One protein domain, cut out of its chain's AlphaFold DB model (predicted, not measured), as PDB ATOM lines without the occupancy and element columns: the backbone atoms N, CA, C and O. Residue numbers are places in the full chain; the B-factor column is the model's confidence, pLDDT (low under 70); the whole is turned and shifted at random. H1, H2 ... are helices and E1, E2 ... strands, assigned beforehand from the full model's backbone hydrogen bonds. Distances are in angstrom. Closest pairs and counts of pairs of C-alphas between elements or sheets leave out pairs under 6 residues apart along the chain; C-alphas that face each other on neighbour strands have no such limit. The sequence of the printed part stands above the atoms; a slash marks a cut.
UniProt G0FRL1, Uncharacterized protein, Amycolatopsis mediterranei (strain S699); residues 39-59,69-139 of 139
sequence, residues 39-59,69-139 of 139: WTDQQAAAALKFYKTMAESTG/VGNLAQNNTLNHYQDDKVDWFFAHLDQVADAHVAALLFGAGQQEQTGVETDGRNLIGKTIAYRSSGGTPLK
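AT A GLANCE: This is residues 39 to 59 and 69 to 139 of the 139 residues of an uncharacterized protein of Amycolatopsis mediterranei (strain S699) (UniProt G0FRL1). H1 and H4 lie on opposite sides of a middle made of short helices H2 and H3 and strand E1; unnamed residues 69 to 84 and 107 to 121 gather at one end. The 92 printed residues, with four named helices and one strand (H1, H2, H3, E1, H4), are mostly helix by class and compact: radius of gyration of the C-alphas 14.2 A, spans 40 by 28 by 22 A.

IN THESE COORDINATES: H1, residues 41 to 58, begins at C-alpha 41 (134.368, 156.209, 211.807) and measures 26.1 A. H2 is residues 85 to 91, H3 93 to 98, E1 101 to 106. H4, residues 122 to 132, 15.4 A, ends at C-alpha 132 (134.672, 135.266, 228.044).

HOW THE PARTS SIT: H1, with residues 48 to 52 alone, only just touches H3, with 3 pairs of C-alphas within 8 A, the closest Leu 48 and Val 96, 6.7 A; the tilt is steep, 41 degrees. H2 and H4 only just touch, with 3 such pairs, the closest Val 86 and Leu 123, 6.8 A. E1 pairs with no named strand. In the four helices every O i to N i+4 pair is within hydrogen-bond range.

THE WHOLE: Residues 60 to 68 are not printed; C-alphas 59 and 69 are 29.2 A apart. The link E1 to H4 is long. No printed residue is under pLDDT 70.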
ATOM      1  N   TRP A  39     140.373 158.867 215.831       97.56
ATOM      2  CA  TRP A  39     139.608 158.300 214.744       97.56
ATOM      3  C   TRP A  39     138.170 158.806 214.745       97.56
ATOM      4  O   TRP A  39     137.418 158.720 215.709       97.56
ATOM      5  N   THR A  40     137.762 159.264 213.575       97.19
ATOM      6  CA  THR A  40     136.371 159.205 213.133       97.19
ATOM      7  C   THR A  40     136.068 157.819 212.563       97.19
ATOM      8  O   THR A  40     136.980 157.119 212.110       97.19
ATOM      9  N   ASP A  41     134.787 157.457 212.466       94.50
ATOM     10  CA  ASP A  41     134.368 156.209 211.807       94.50
ATOM     11  C   ASP A  41     134.907 156.104 210.373       94.50
ATOM     12  O   ASP A  41     135.312 155.034 209.924       94.50
ATOM     13  N   GLN A  42     134.989 157.232 209.660       97.50
ATOM     14  CA  GLN A  42     135.562 157.278 208.318       97.50
ATOM     15  C   GLN A  42     137.056 156.919 208.310       97.50
ATOM     16  O   GLN A  42     137.504 156.192 207.421       97.50
ATOM     17  N   GLN A  43     137.837 157.416 209.274       97.69
ATOM     18  CA  GLN A  43     139.268 157.102 209.377       97.69
ATOM     19  C   GLN A  43     139.492 155.642 209.767       97.69
ATOM     20  O   GLN A  43     140.354 154.988 209.181       97.69
ATOM     21  N   ALA A  44     138.687 155.113 210.688       97.62
ATOM     22  CA  ALA A  44     138.778 153.717 211.089       97.62
ATOM     23  C   ALA A  44     138.385 152.768 209.937       97.62
ATOM     24  O   ALA A  44     139.103 151.811 209.646       97.62
ATOM     25  N   ALA A  45     137.322 153.086 209.189       97.94
ATOM     26  CA  ALA A  45     136.940 152.343 207.987       97.94
ATOM     27  C   ALA A  45     138.024 152.394 206.895       97.94
ATOM     28  O   ALA A  45     138.295 151.390 206.232       97.94
ATOM     29  N   ALA A  46     138.676 153.547 206.711       98.31
ATOM     30  CA  ALA A  46     139.794 153.679 205.781       98.31
ATOM     31  C   ALA A  46     141.004 152.830 206.209       98.31
ATOM     32  O   ALA A  46     141.612 152.176 205.357       98.31
ATOM     33  N   ALA A  47     141.314 152.784 207.508       98.12
ATOM     34  CA  ALA A  47     142.367 151.932 208.058       98.12
ATOM     35  C   ALA A  47     142.062 150.441 207.831       98.12
ATOM     36  O   ALA A  47     142.885 149.731 207.253       98.12
ATOM     37  N   LEU A  48     140.848 149.979 208.161       98.44
ATOM     38  CA  LEU A  48     140.437 148.593 207.901       98.44
ATOM     39  C   LEU A  48     140.497 148.236 206.412       98.44
ATOM     40  O   LEU A  48     140.970 147.156 206.055       98.44
ATOM     41  N   LYS A  49     140.079 149.147 205.523       98.44
ATOM     42  CA  LYS A  49     140.191 148.943 204.072       98.44
ATOM     43  C   LYS A  49     141.647 148.767 203.637       98.44
ATOM     44  O   LYS A  49     141.928 147.919 202.788       98.44
ATOM     45  N   PHE A  50     142.564 149.551 204.198       97.88
ATOM     46  CA  PHE A  50     143.991 149.416 203.923       97.88
ATOM     47  C   PHE A  50     144.527 148.050 204.377       97.88
ATOM     48  O   PHE A  50     145.132 147.345 203.568       97.88
ATOM     49  N   TYR A  51     144.220 147.622 205.606       98.06
ATOM     50  CA  TYR A  51     144.645 146.315 206.129       98.06
ATOM     51  C   TYR A  51     144.092 145.156 205.300       98.06
ATOM     52  O   TYR A  51     144.842 144.262 204.906       98.06
ATOM     53  N   LYS A  52     142.807 145.224 204.940       98.00
ATOM     54  CA  LYS A  52     142.162 144.239 204.071       98.00
ATOM     55  C   LYS A  52     142.857 144.136 202.720       98.00
ATOM     56  O   LYS A  52     143.179 143.042 202.272       98.00
ATOM     57  N   THR A  53     143.161 145.281 202.112       97.00
ATOM     58  CA  THR A  53     143.870 145.335 200.828       97.00
ATOM     59  C   THR A  53     145.238 144.655 200.943       97.00
ATOM     60  O   THR A  53     145.576 143.817 200.106       97.00
ATOM     61  N   MET A  54     146.016 144.955 201.995       95.25
ATOM     62  CA  MET A  54     147.305 144.293 202.255       95.25
ATOM     63  C   MET A  54     147.156 142.773 202.356       95.25
ATOM     64  O   MET A  54     147.893 142.037 201.688       95.25
ATOM     65  N   ALA A  55     146.188 142.315 203.148       96.19
ATOM     66  CA  ALA A  55     145.943 140.898 203.356       96.19
ATOM     67  C   ALA A  55     145.571 140.182 202.052       96.19
ATOM     68  O   ALA A  55     146.237 139.226 201.652       96.19
ATOM     69  N   GLU A  56     144.570 140.695 201.334       95.38
ATOM     70  CA  GLU A  56     144.060 140.108 200.089       95.38
ATOM     71  C   GLU A  56     145.127 140.080 198.985       95.38
ATOM     72  O   GLU A  56     145.206 139.124 198.216       95.38
ATOM     73  N   SER A  57     146.014 141.077 198.939       94.31
ATOM     74  CA  SER A  57     147.093 141.127 197.942       94.31
ATOM     75  C   SER A  57     148.178 140.062 198.121       94.31
ATOM     76  O   SER A  57     148.902 139.725 197.178       94.31
ATOM     77  N   THR A  58     148.318 139.542 199.341       93.69
ATOM     78  CA  THR A  58     149.342 138.550 199.694       93.69
ATOM     79  C   THR A  58     148.752 137.190 200.049       93.69
ATOM     80  O   THR A  58     149.492 136.207 200.105       93.69
ATOM     81  N   GLY A  59     147.437 137.113 200.269       94.19
ATOM     82  CA  GLY A  59     146.770 135.939 200.823       94.19
ATOM     83  C   GLY A  59     147.229 135.619 202.248       94.19
ATOM     84  O   GLY A  59     147.218 134.451 202.638       94.19
ATOM     85  N   VAL A  69     147.455 152.462 224.105       98.12
ATOM     86  CA  VAL A  69     146.646 151.916 225.224       98.12
ATOM     87  C   VAL A  69     145.737 152.972 225.873       98.12
ATOM     88  O   VAL A  69     144.912 152.653 226.731       98.12
ATOM     89  N   GLY A  70     145.852 154.234 225.460       98.31
ATOM     90  CA  GLY A  70     145.008 155.322 225.926       98.31
ATOM     91  C   GLY A  70     143.514 155.043 225.762       98.31
ATOM     92  O   GLY A  70     143.068 154.216 224.963       98.31
ATOM     93  N   ASN A  71     142.723 155.746 226.564       98.56
ATOM     94  CA  ASN A  71     141.266 155.687 226.515       98.56
ATOM     95  C   ASN A  71     140.663 157.031 226.924       98.56
ATOM     96  O   ASN A  71     141.311 157.842 227.588       98.56
ATOM     97  N   LEU A  72     139.410 157.283 226.555       98.31
ATOM     98  CA  LEU A  72     138.794 158.600 226.745       98.31
ATOM     99  C   LEU A  72     138.600 159.009 228.220       98.31
ATOM    100  O   LEU A  72     138.359 160.186 228.482       98.31
ATOM    101  N   ALA A  73     138.752 158.093 229.185       98.25
ATOM    102  CA  ALA A  73     138.679 158.411 230.616       98.25
ATOM    103  C   ALA A  73     139.971 159.038 231.184       98.25
ATOM    104  O   ALA A  73     139.983 159.491 232.329       98.25
ATOM    105  N   GLN A  74     141.058 159.069 230.407       98.56
ATOM    106  CA  GLN A  74     142.331 159.662 230.815       98.56
ATOM    107  C   GLN A  74     142.284 161.202 230.845       98.56
ATOM    108  O   GLN A  74     141.414 161.832 230.243       98.56
ATOM    109  N   ASN A  75     143.243 161.829 231.534       98.19
ATOM    110  CA  ASN A  75     143.259 163.279 231.792       98.19
ATOM    111  C   ASN A  75     144.304 164.072 230.974       98.19
ATOM    112  O   ASN A  75     144.515 165.259 231.225       98.19
ATOM    113  N   ASN A  76     144.950 163.438 229.993       98.19
ATOM    114  CA  ASN A  76     146.014 164.003 229.154       98.19
ATOM    115  C   ASN A  76     147.223 164.540 229.941       98.19
ATOM    116  O   ASN A  76     147.767 165.610 229.626       98.19
ATOM    117  N   THR A  77     147.669 163.788 230.946       97.81
ATOM    118  CA  THR A  77     148.930 164.020 231.671       97.81
ATOM    119  C   THR A  77     149.911 162.871 231.437       97.81
ATOM    120  O   THR A  77     149.565 161.897 230.778       97.81
ATOM    121  N   LEU A  78     151.154 163.010 231.911       97.44
ATOM    122  CA  LEU A  78     152.191 161.982 231.765       97.44
ATOM    123  C   LEU A  78     151.649 160.604 232.185       97.44
ATOM    124  O   LEU A  78     151.127 160.474 233.288       97.44
ATOM    125  N   ASN A  79     151.791 159.600 231.317       98.00
ATOM    126  CA  ASN A  79     151.289 158.229 231.467       98.00
ATOM    127  C   ASN A  79     149.757 158.076 231.510       98.00
ATOM    128  O   ASN A  79     149.259 156.997 231.828       98.00
ATOM    129  N   HIS A  80     149.007 159.131 231.191       98.31
ATOM    130  CA  HIS A  80     147.548 159.190 231.279       98.31
ATOM    131  C   HIS A  80     146.974 160.013 230.120       98.31
ATOM    132  O   HIS A  80     146.439 161.109 230.313       98.31
ATOM    133  N   TYR A  81     147.084 159.503 228.898       98.62
ATOM    134  CA  TYR A  81     146.634 160.167 227.677       98.62
ATOM    135  C   TYR A  81     145.394 159.516 227.073       98.62
ATOM    136  O   TYR A  81     145.211 158.302 227.082       98.62
ATOM    137  N   GLN A  82     144.517 160.351 226.528       98.81
ATOM    138  CA  GLN A  82     143.325 159.872 225.851       98.81
ATOM    139  C   GLN A  82     143.679 159.256 224.499       98.81
ATOM    140  O   GLN A  82     144.484 159.801 223.749       98.81
ATOM    141  N   ASP A  83     143.024 158.154 224.169       98.62
ATOM    142  CA  ASP A  83     142.980 157.572 222.831       98.62
ATOM    143  C   ASP A  83     141.622 156.863 222.671       98.62
ATOM    144  O   ASP A  83     140.845 156.776 223.622       98.62
ATOM    145  N   ASP A  84     141.297 156.422 221.466       98.19
ATOM    146  CA  ASP A  84     140.029 155.793 221.102       98.19
ATOM    147  C   ASP A  84     140.195 154.393 220.505       98.19
ATOM    148  O   ASP A  84     139.224 153.641 220.438       98.19
ATOM    149  N   LYS A  85     141.409 154.001 220.107       98.25
ATOM    150  CA  LYS A  85     141.653 152.776 219.333       98.25
ATOM    151  C   LYS A  85     141.344 151.517 220.129       98.25
ATOM    152  O   LYS A  85     140.753 150.599 219.570       98.25
ATOM    153  N   VAL A  86     141.672 151.466 221.425       98.31
ATOM    154  CA  VAL A  86     141.309 150.320 222.282       98.31
ATOM    155  C   VAL A  86     139.793 150.136 222.299       98.31
ATOM    156  O   VAL A  86     139.291 149.062 221.975       98.31
ATOM    157  N   ASP A  87     139.050 151.184 222.652       98.31
ATOM    158  CA  ASP A  87     137.592 151.118 222.741       98.31
ATOM    159  C   ASP A  87     136.960 150.800 221.383       98.31
ATOM    160  O   ASP A  87     136.087 149.932 221.299       98.31
ATOM    161  N   TRP A  88     137.449 151.447 220.324       98.44
ATOM    162  CA  TRP A  88     136.952 151.269 218.970       98.44
ATOM    163  C   TRP A  88     137.183 149.847 218.464       98.44
ATOM    164  O   TRP A  88     136.234 149.218 218.000       98.44
ATOM    165  N   PHE A  89     138.394 149.295 218.601       98.44
ATOM    166  CA  PHE A  89     138.679 147.937 218.141       98.44
ATOM    167  C   PHE A  89     137.789 146.908 218.830       98.44
ATOM    168  O   PHE A  89     137.164 146.108 218.142       98.44
ATOM    169  N   PHE A  90     137.671 146.955 220.161       98.44
ATOM    170  CA  PHE A  90     136.837 146.002 220.901       98.44
ATOM    171  C   PHE A  90     135.336 146.140 220.603       98.44
ATOM    172  O   PHE A  90     134.605 145.165 220.755       98.44
ATOM    173  N   ALA A  91     134.870 147.311 220.158       97.94
ATOM    174  CA  ALA A  91     133.494 147.503 219.701       97.94
ATOM    175  C   ALA A  91     133.248 147.014 218.257       97.94
ATOM    176  O   ALA A  91     132.097 146.831 217.869       97.94
ATOM    177  N   HIS A  92     134.306 146.779 217.472       98.06
ATOM    178  CA  HIS A  92     134.225 146.483 216.035       98.06
ATOM    179  C   HIS A  92     135.020 145.232 215.627       98.06
ATOM    180  O   HIS A  92     135.434 145.112 214.474       98.06
ATOM    181  N   LEU A  93     135.226 144.280 216.543       97.88
ATOM    182  CA  LEU A  93     136.044 143.082 216.306       97.88
ATOM    183  C   LEU A  93     135.594 142.258 215.093       97.88
ATOM    184  O   LEU A  93     136.443 141.723 214.386       97.88
ATOM    185  N   ASP A  94     134.294 142.213 214.797       97.38
ATOM    186  CA  ASP A  94     133.791 141.562 213.583       97.38
ATOM    187  C   ASP A  94     134.315 142.254 212.315       97.38
ATOM    188  O   ASP A  94     134.757 141.590 211.385       97.38
ATOM    189  N   GLN A  95     134.350 143.589 212.283       98.38
ATOM    190  CA  GLN A  95     134.896 144.335 211.142       98.38
ATOM    191  C   GLN A  95     136.420 144.188 211.040       98.38
ATOM    192  O   GLN A  95     136.973 144.146 209.942       98.38
ATOM    193  N   VAL A  96     137.099 144.090 212.184       98.38
ATOM    194  CA  VAL A  96     138.544 143.837 212.266       98.38
ATOM    195  C   VAL A  96     138.877 142.456 211.690       98.38
ATOM    196  O   VAL A  96     139.771 142.340 210.850       98.38
ATOM    197  N   ALA A  97     138.118 141.425 212.070       98.19
ATOM    198  CA  ALA A  97     138.257 140.078 211.523       98.19
ATOM    199  C   ALA A  97     137.951 140.029 210.014       98.19
ATOM    200  O   ALA A  97     138.681 139.375 209.270       98.19
ATOM    201  N   ASP A  98     136.951 140.783 209.544       98.19
ATOM    202  CA  ASP A  98     136.579 140.895 208.118       98.19
ATOM    203  C   ASP A  98     137.643 141.577 207.254       98.19
ATOM    204  O   ASP A  98     137.620 141.465 206.020       98.19
ATOM    205  N   ALA A  99     138.560 142.301 207.894       98.56
ATOM    206  CA  ALA A  99     139.744 142.883 207.282       98.56
ATOM    207  C   ALA A  99     140.972 141.953 207.349       98.56
ATOM    208  O   ALA A  99     142.077 142.387 207.027       98.56
ATOM    209  N   HIS A 100     140.790 140.692 207.756       98.25
ATOM    210  CA  HIS A 100     141.839 139.685 207.947       98.25
ATOM    211  C   HIS A 100     142.910 140.086 208.977       98.25
ATOM    212  O   HIS A 100     144.061 139.637 208.903       98.25
ATOM    213  N   VAL A 101     142.546 140.920 209.956       98.56
ATOM    214  CA  VAL A 101     143.424 141.244 211.083       98.56
ATOM    215  C   VAL A 101     143.346 140.115 212.109       98.56
ATOM    216  O   VAL A 101     142.337 139.937 212.786       98.56
ATOM    217  N   ALA A 102     144.426 139.346 212.226       97.81
ATOM    218  CA  ALA A 102     144.495 138.172 213.095       97.81
ATOM    219  C   ALA A 102     144.962 138.489 214.523       97.81
ATOM    220  O   ALA A 102     144.731 137.693 215.432       97.81
ATOM    221  N   ALA A 103     145.629 139.627 214.733       97.75
ATOM    222  CA  ALA A 103     146.048 140.053 216.062       97.75
ATOM    223  C   ALA A 103     146.158 141.577 216.182       97.75
ATOM    224  O   ALA A 103     146.580 142.266 215.251       97.75
ATOM    225  N   LEU A 104     145.824 142.070 217.375       98.19
ATOM    226  CA  LEU A 104     146.042 143.439 217.828       98.19
ATOM    227  C   LEU A 104     147.095 143.404 218.931       98.19
ATOM    228  O   LEU A 104     146.895 142.744 219.955       98.19
ATOM    229  N   LEU A 105     148.216 144.088 218.725       97.62
ATOM    230  CA  LEU A 105     149.302 144.132 219.692       97.62
ATOM    231  C   LEU A 105     149.368 145.522 220.330       97.62
ATOM    232  O   LEU A 105     149.801 146.498 219.715       97.62
ATOM    233  N   PHE A 106     148.893 145.589 221.571       97.25
ATOM    234  CA  PHE A 106     148.779 146.823 222.339       97.25
ATOM    235  C   PHE A 106     150.065 147.135 223.104       97.25
ATOM    236  O   PHE A 106     150.688 146.234 223.670       97.25
ATOM    237  N   GLY A 107     150.434 148.410 223.172       95.19
ATOM    238  CA  GLY A 107     151.583 148.852 223.950       95.19
ATOM    239  C   GLY A 107     151.753 150.366 223.960       95.19
ATOM    240  O   GLY A 107     151.349 151.058 223.031       95.19
ATOM    241  N   ALA A 108     152.384 150.865 225.022       92.12
ATOM    242  CA  ALA A 108     152.655 152.289 225.208       92.12
ATOM    243  C   ALA A 108     153.601 152.860 224.135       92.12
ATOM    244  O   ALA A 108     153.532 154.042 223.828       92.12
ATOM    245  N   GLY A 109     154.489 152.042 223.556       88.50
ATOM    246  CA  GLY A 109     155.454 152.484 222.543       88.50
ATOM    247  C   GLY A 109     156.606 153.301 223.099       88.50
ATOM    248  O   GLY A 109     157.756 152.868 223.102       88.50
ATOM    249  N   GLN A 110     156.272 154.482 223.611       92.56
ATOM    250  CA  GLN A 110     157.184 155.431 224.227       92.56
ATOM    251  C   GLN A 110     156.819 155.649 225.705       92.56
ATOM    252  O   GLN A 110     155.661 155.554 226.101       92.56
ATOM    253  N   GLN A 111     157.824 155.937 226.538       91.06
ATOM    254  CA  GLN A 111     157.702 155.892 228.002       91.06
ATOM    255  C   GLN A 111     156.692 156.858 228.645       91.06
ATOM    256  O   GLN A 111     156.411 156.698 229.824       91.06
ATOM    257  N   GLU A 112     156.214 157.882 227.932       95.31
ATOM    258  CA  GLU A 112     155.269 158.870 228.468       95.31
ATOM    259  C   GLU A 112     153.810 158.484 228.221       95.31
ATOM    260  O   GLU A 112     152.915 159.145 228.742       95.31
ATOM    261  N   GLN A 113     153.551 157.482 227.377       98.12
ATOM    262  CA  GLN A 113     152.194 157.128 226.972       98.12
ATOM    263  C   GLN A 113     151.453 156.379 228.079       98.12
ATOM    264  O   GLN A 113     152.045 155.875 229.035       98.12
ATOM    265  N   THR A 114     150.138 156.282 227.935       98.44
ATOM    266  CA  THR A 114     149.320 155.406 228.771       98.44
ATOM    267  C   THR A 114     149.818 153.973 228.635       98.44
ATOM    268  O   THR A 114     149.946 153.446 227.528       98.44
ATOM    269  N   GLY A 115     150.120 153.344 229.767       97.38
ATOM    270  CA  GLY A 115     150.483 151.937 229.856       97.38
ATOM    271  C   GLY A 115     149.307 151.089 230.324       97.38
ATOM    272  O   GLY A 115     148.304 151.600 230.820       97.38
ATOM    273  N   VAL A 116     149.456 149.769 230.235       96.56
ATOM    274  CA  VAL A 116     148.463 148.807 230.753       96.56
ATOM    275  C   VAL A 116     148.270 148.967 232.269       96.56
ATOM    276  O   VAL A 116     147.221 148.651 232.824       96.56
ATOM    277  N   GLU A 117     149.286 149.478 232.954       96.50
ATOM    278  CA  GLU A 117     149.296 149.748 234.386       96.50
ATOM    279  C   GLU A 117     148.564 151.050 234.749       96.50
ATOM    280  O   GLU A 117     148.141 151.211 235.896       96.50
ATOM    281  N   THR A 118     148.409 151.977 233.798       98.19
ATOM    282  CA  THR A 118     147.875 153.331 234.036       98.19
ATOM    283  C   THR A 118     146.575 153.627 233.286       98.19
ATOM    284  O   THR A 118     145.921 154.634 233.561       98.19
ATOM    285  N   ASP A 119     146.126 152.721 232.414       98.25
ATOM    286  CA  ASP A 119     144.905 152.856 231.611       98.25
ATOM    287  C   ASP A 119     143.594 152.689 232.405       98.25
ATOM    288  O   ASP A 119     142.506 152.757 231.830       98.25
ATOM    289  N   GLY A 120     143.667 152.454 233.718       98.25
ATOM    290  CA  GLY A 120     142.492 152.199 234.553       98.25
ATOM    291  C   GLY A 120     141.894 150.801 234.364       98.25
ATOM    292  O   GLY A 120     140.715 150.598 234.656       98.25
ATOM    293  N   ARG A 121     142.697 149.828 233.912       98.25
ATOM    294  CA  ARG A 121     142.306 148.448 233.571       98.25
ATOM    295  C   ARG A 121     141.408 148.347 232.335       98.25
ATOM    296  O   ARG A 121     140.728 147.328 232.184       98.25
ATOM    297  N   ASN A 122     141.389 149.358 231.463       98.62
ATOM    298  CA  ASN A 122     140.510 149.381 230.292       98.62
ATOM    299  C   ASN A 122     140.813 148.214 229.341       98.62
ATOM    300  O   ASN A 122     139.925 147.417 229.024       98.62
ATOM    301  N   LEU A 123     142.081 148.060 228.951       98.25
ATOM    302  CA  LEU A 123     142.526 146.991 228.066       98.25
ATOM    303  C   LEU A 123     142.290 145.621 228.704       98.25
ATOM    304  O   LEU A 123     141.624 144.775 228.115       98.25
ATOM    305  N   ILE A 124     142.772 145.413 229.936       98.31
ATOM    306  CA  ILE A 124     142.634 144.122 230.629       98.31
ATOM    307  C   ILE A 124     141.157 143.736 230.782       98.31
ATOM    308  O   ILE A 124     140.794 142.586 230.529       98.31
ATOM    309  N   GLY A 125     140.298 144.678 231.181       98.56
ATOM    310  CA  GLY A 125     138.865 144.440 231.339       98.56
ATOM    311  C   GLY A 125     138.211 143.981 230.036       98.56
ATOM    312  O   GLY A 125     137.493 142.978 230.026       98.56
ATOM    313  N   LYS A 126     138.522 144.650 228.922       98.50
ATOM    314  CA  LYS A 126     138.014 144.275 227.596       98.50
ATOM    315  C   LYS A 126     138.565 142.947 227.103       98.50
ATOM    316  O   LYS A 126     137.800 142.144 226.579       98.50
ATOM    317  N   THR A 127     139.848 142.665 227.317       98.06
ATOM    318  CA  THR A 127     140.441 141.368 226.965       98.06
ATOM    319  C   THR A 127     139.770 140.223 227.727       98.06
ATOM    320  O   THR A 127     139.480 139.184 227.135       98.06
ATOM    321  N   ILE A 128     139.474 140.408 229.019       98.44
ATOM    322  CA  ILE A 128     138.734 139.417 229.816       98.44
ATOM    323  C   ILE A 128     137.324 139.216 229.252       98.44
ATOM    324  O   ILE A 128     136.906 138.070 229.070       98.44
ATOM    325  N   ALA A 129     136.606 140.302 228.952       98.31
ATOM    326  CA  ALA A 129     135.262 140.231 228.383       98.31
ATOM    327  C   ALA A 129     135.255 139.516 227.019       98.31
ATOM    328  O   ALA A 129     134.483 138.582 226.825       98.31
ATOM    329  N   TYR A 130     136.178 139.881 226.126       97.69
ATOM    330  CA  TYR A 130     136.342 139.273 224.803       97.69
ATOM    331  C   TYR A 130     136.669 137.780 224.874       97.69
ATOM    332  O   TYR A 130     136.084 136.962 224.165       97.69
ATOM    333  N   ARG A 131     137.571 137.387 225.779       97.06
ATOM    334  CA  ARG A 131     137.855 135.968 226.014       97.06
ATOM    335  C   ARG A 131     136.617 135.234 226.531       97.06
ATOM    336  O   ARG A 131     136.358 134.110 226.115       97.06
ATOM    337  N   SER A 132     135.867 135.862 227.435       98.00
ATOM    338  CA  SER A 132     134.672 135.266 228.044       98.00
ATOM    339  C   SER A 132     133.524 135.100 227.046       98.00
ATOM    340  O   SER A 132     132.729 134.179 227.202       98.00
ATOM    341  N   SER A 133     133.456 135.934 226.002       96.88
ATOM    342  CA  SER A 133     132.482 135.792 224.913       96.88
ATOM    343  C   SER A 133     132.872 134.743 223.863       96.88
ATOM    344  O   SER A 133     132.106 134.523 222.930       96.88
ATOM    345  N   GLY A 134     134.036 134.094 223.996       96.62
ATOM    346  CA  GLY A 134     134.532 133.086 223.049       96.62
ATOM    347  C   GLY A 134     135.396 133.636 221.911       96.62
ATOM    348  O   GLY A 134     135.835 132.863 221.062       96.62
ATOM    349  N   GLY A 135     135.696 134.937 221.917       95.06
ATOM    350  CA  GLY A 135     136.444 135.598 220.851       95.06
ATOM    351  C   GLY A 135     135.642 135.808 219.559       95.06
ATOM    352  O   GLY A 135     134.476 135.434 219.459       95.06
ATOM    353  N   THR A 136     136.290 136.402 218.557       96.88
ATOM    354  CA  THR A 136     135.768 136.591 217.200       96.88
ATOM    355  C   THR A 136     136.556 135.688 216.246       96.88
ATOM    356  O   THR A 136     137.791 135.737 216.250       96.88
ATOM    357  N   PRO A 137     135.891 134.842 215.438       94.75
ATOM    358  CA  PRO A 137     136.572 134.023 214.443       94.75
ATOM    359  C   PRO A 137     137.132 134.894 213.313       94.75
ATOM    360  O   PRO A 137     136.483 135.840 212.869       94.75
ATOM    361  N   LEU A 138     138.320 134.547 212.820       91.75
ATOM    362  CA  LEU A 138     138.894 135.181 211.633       91.75
ATOM    363  C   LEU A 138     138.069 134.806 210.389       91.75
ATOM    364  O   LEU A 138     137.625 133.658 210.284       91.75
ATOM    365  N   LYS A 139     137.874 135.757 209.467       83.50
ATOM    366  CA  LYS A 139     137.187 135.529 208.185       83.50
ATOM    367  C   LYS A 139     138.159 135.403 207.018       83.50
ATOM    368  O   LYS A 139     139.303 135.902 207.131       83.50
TER     369      LYS A 139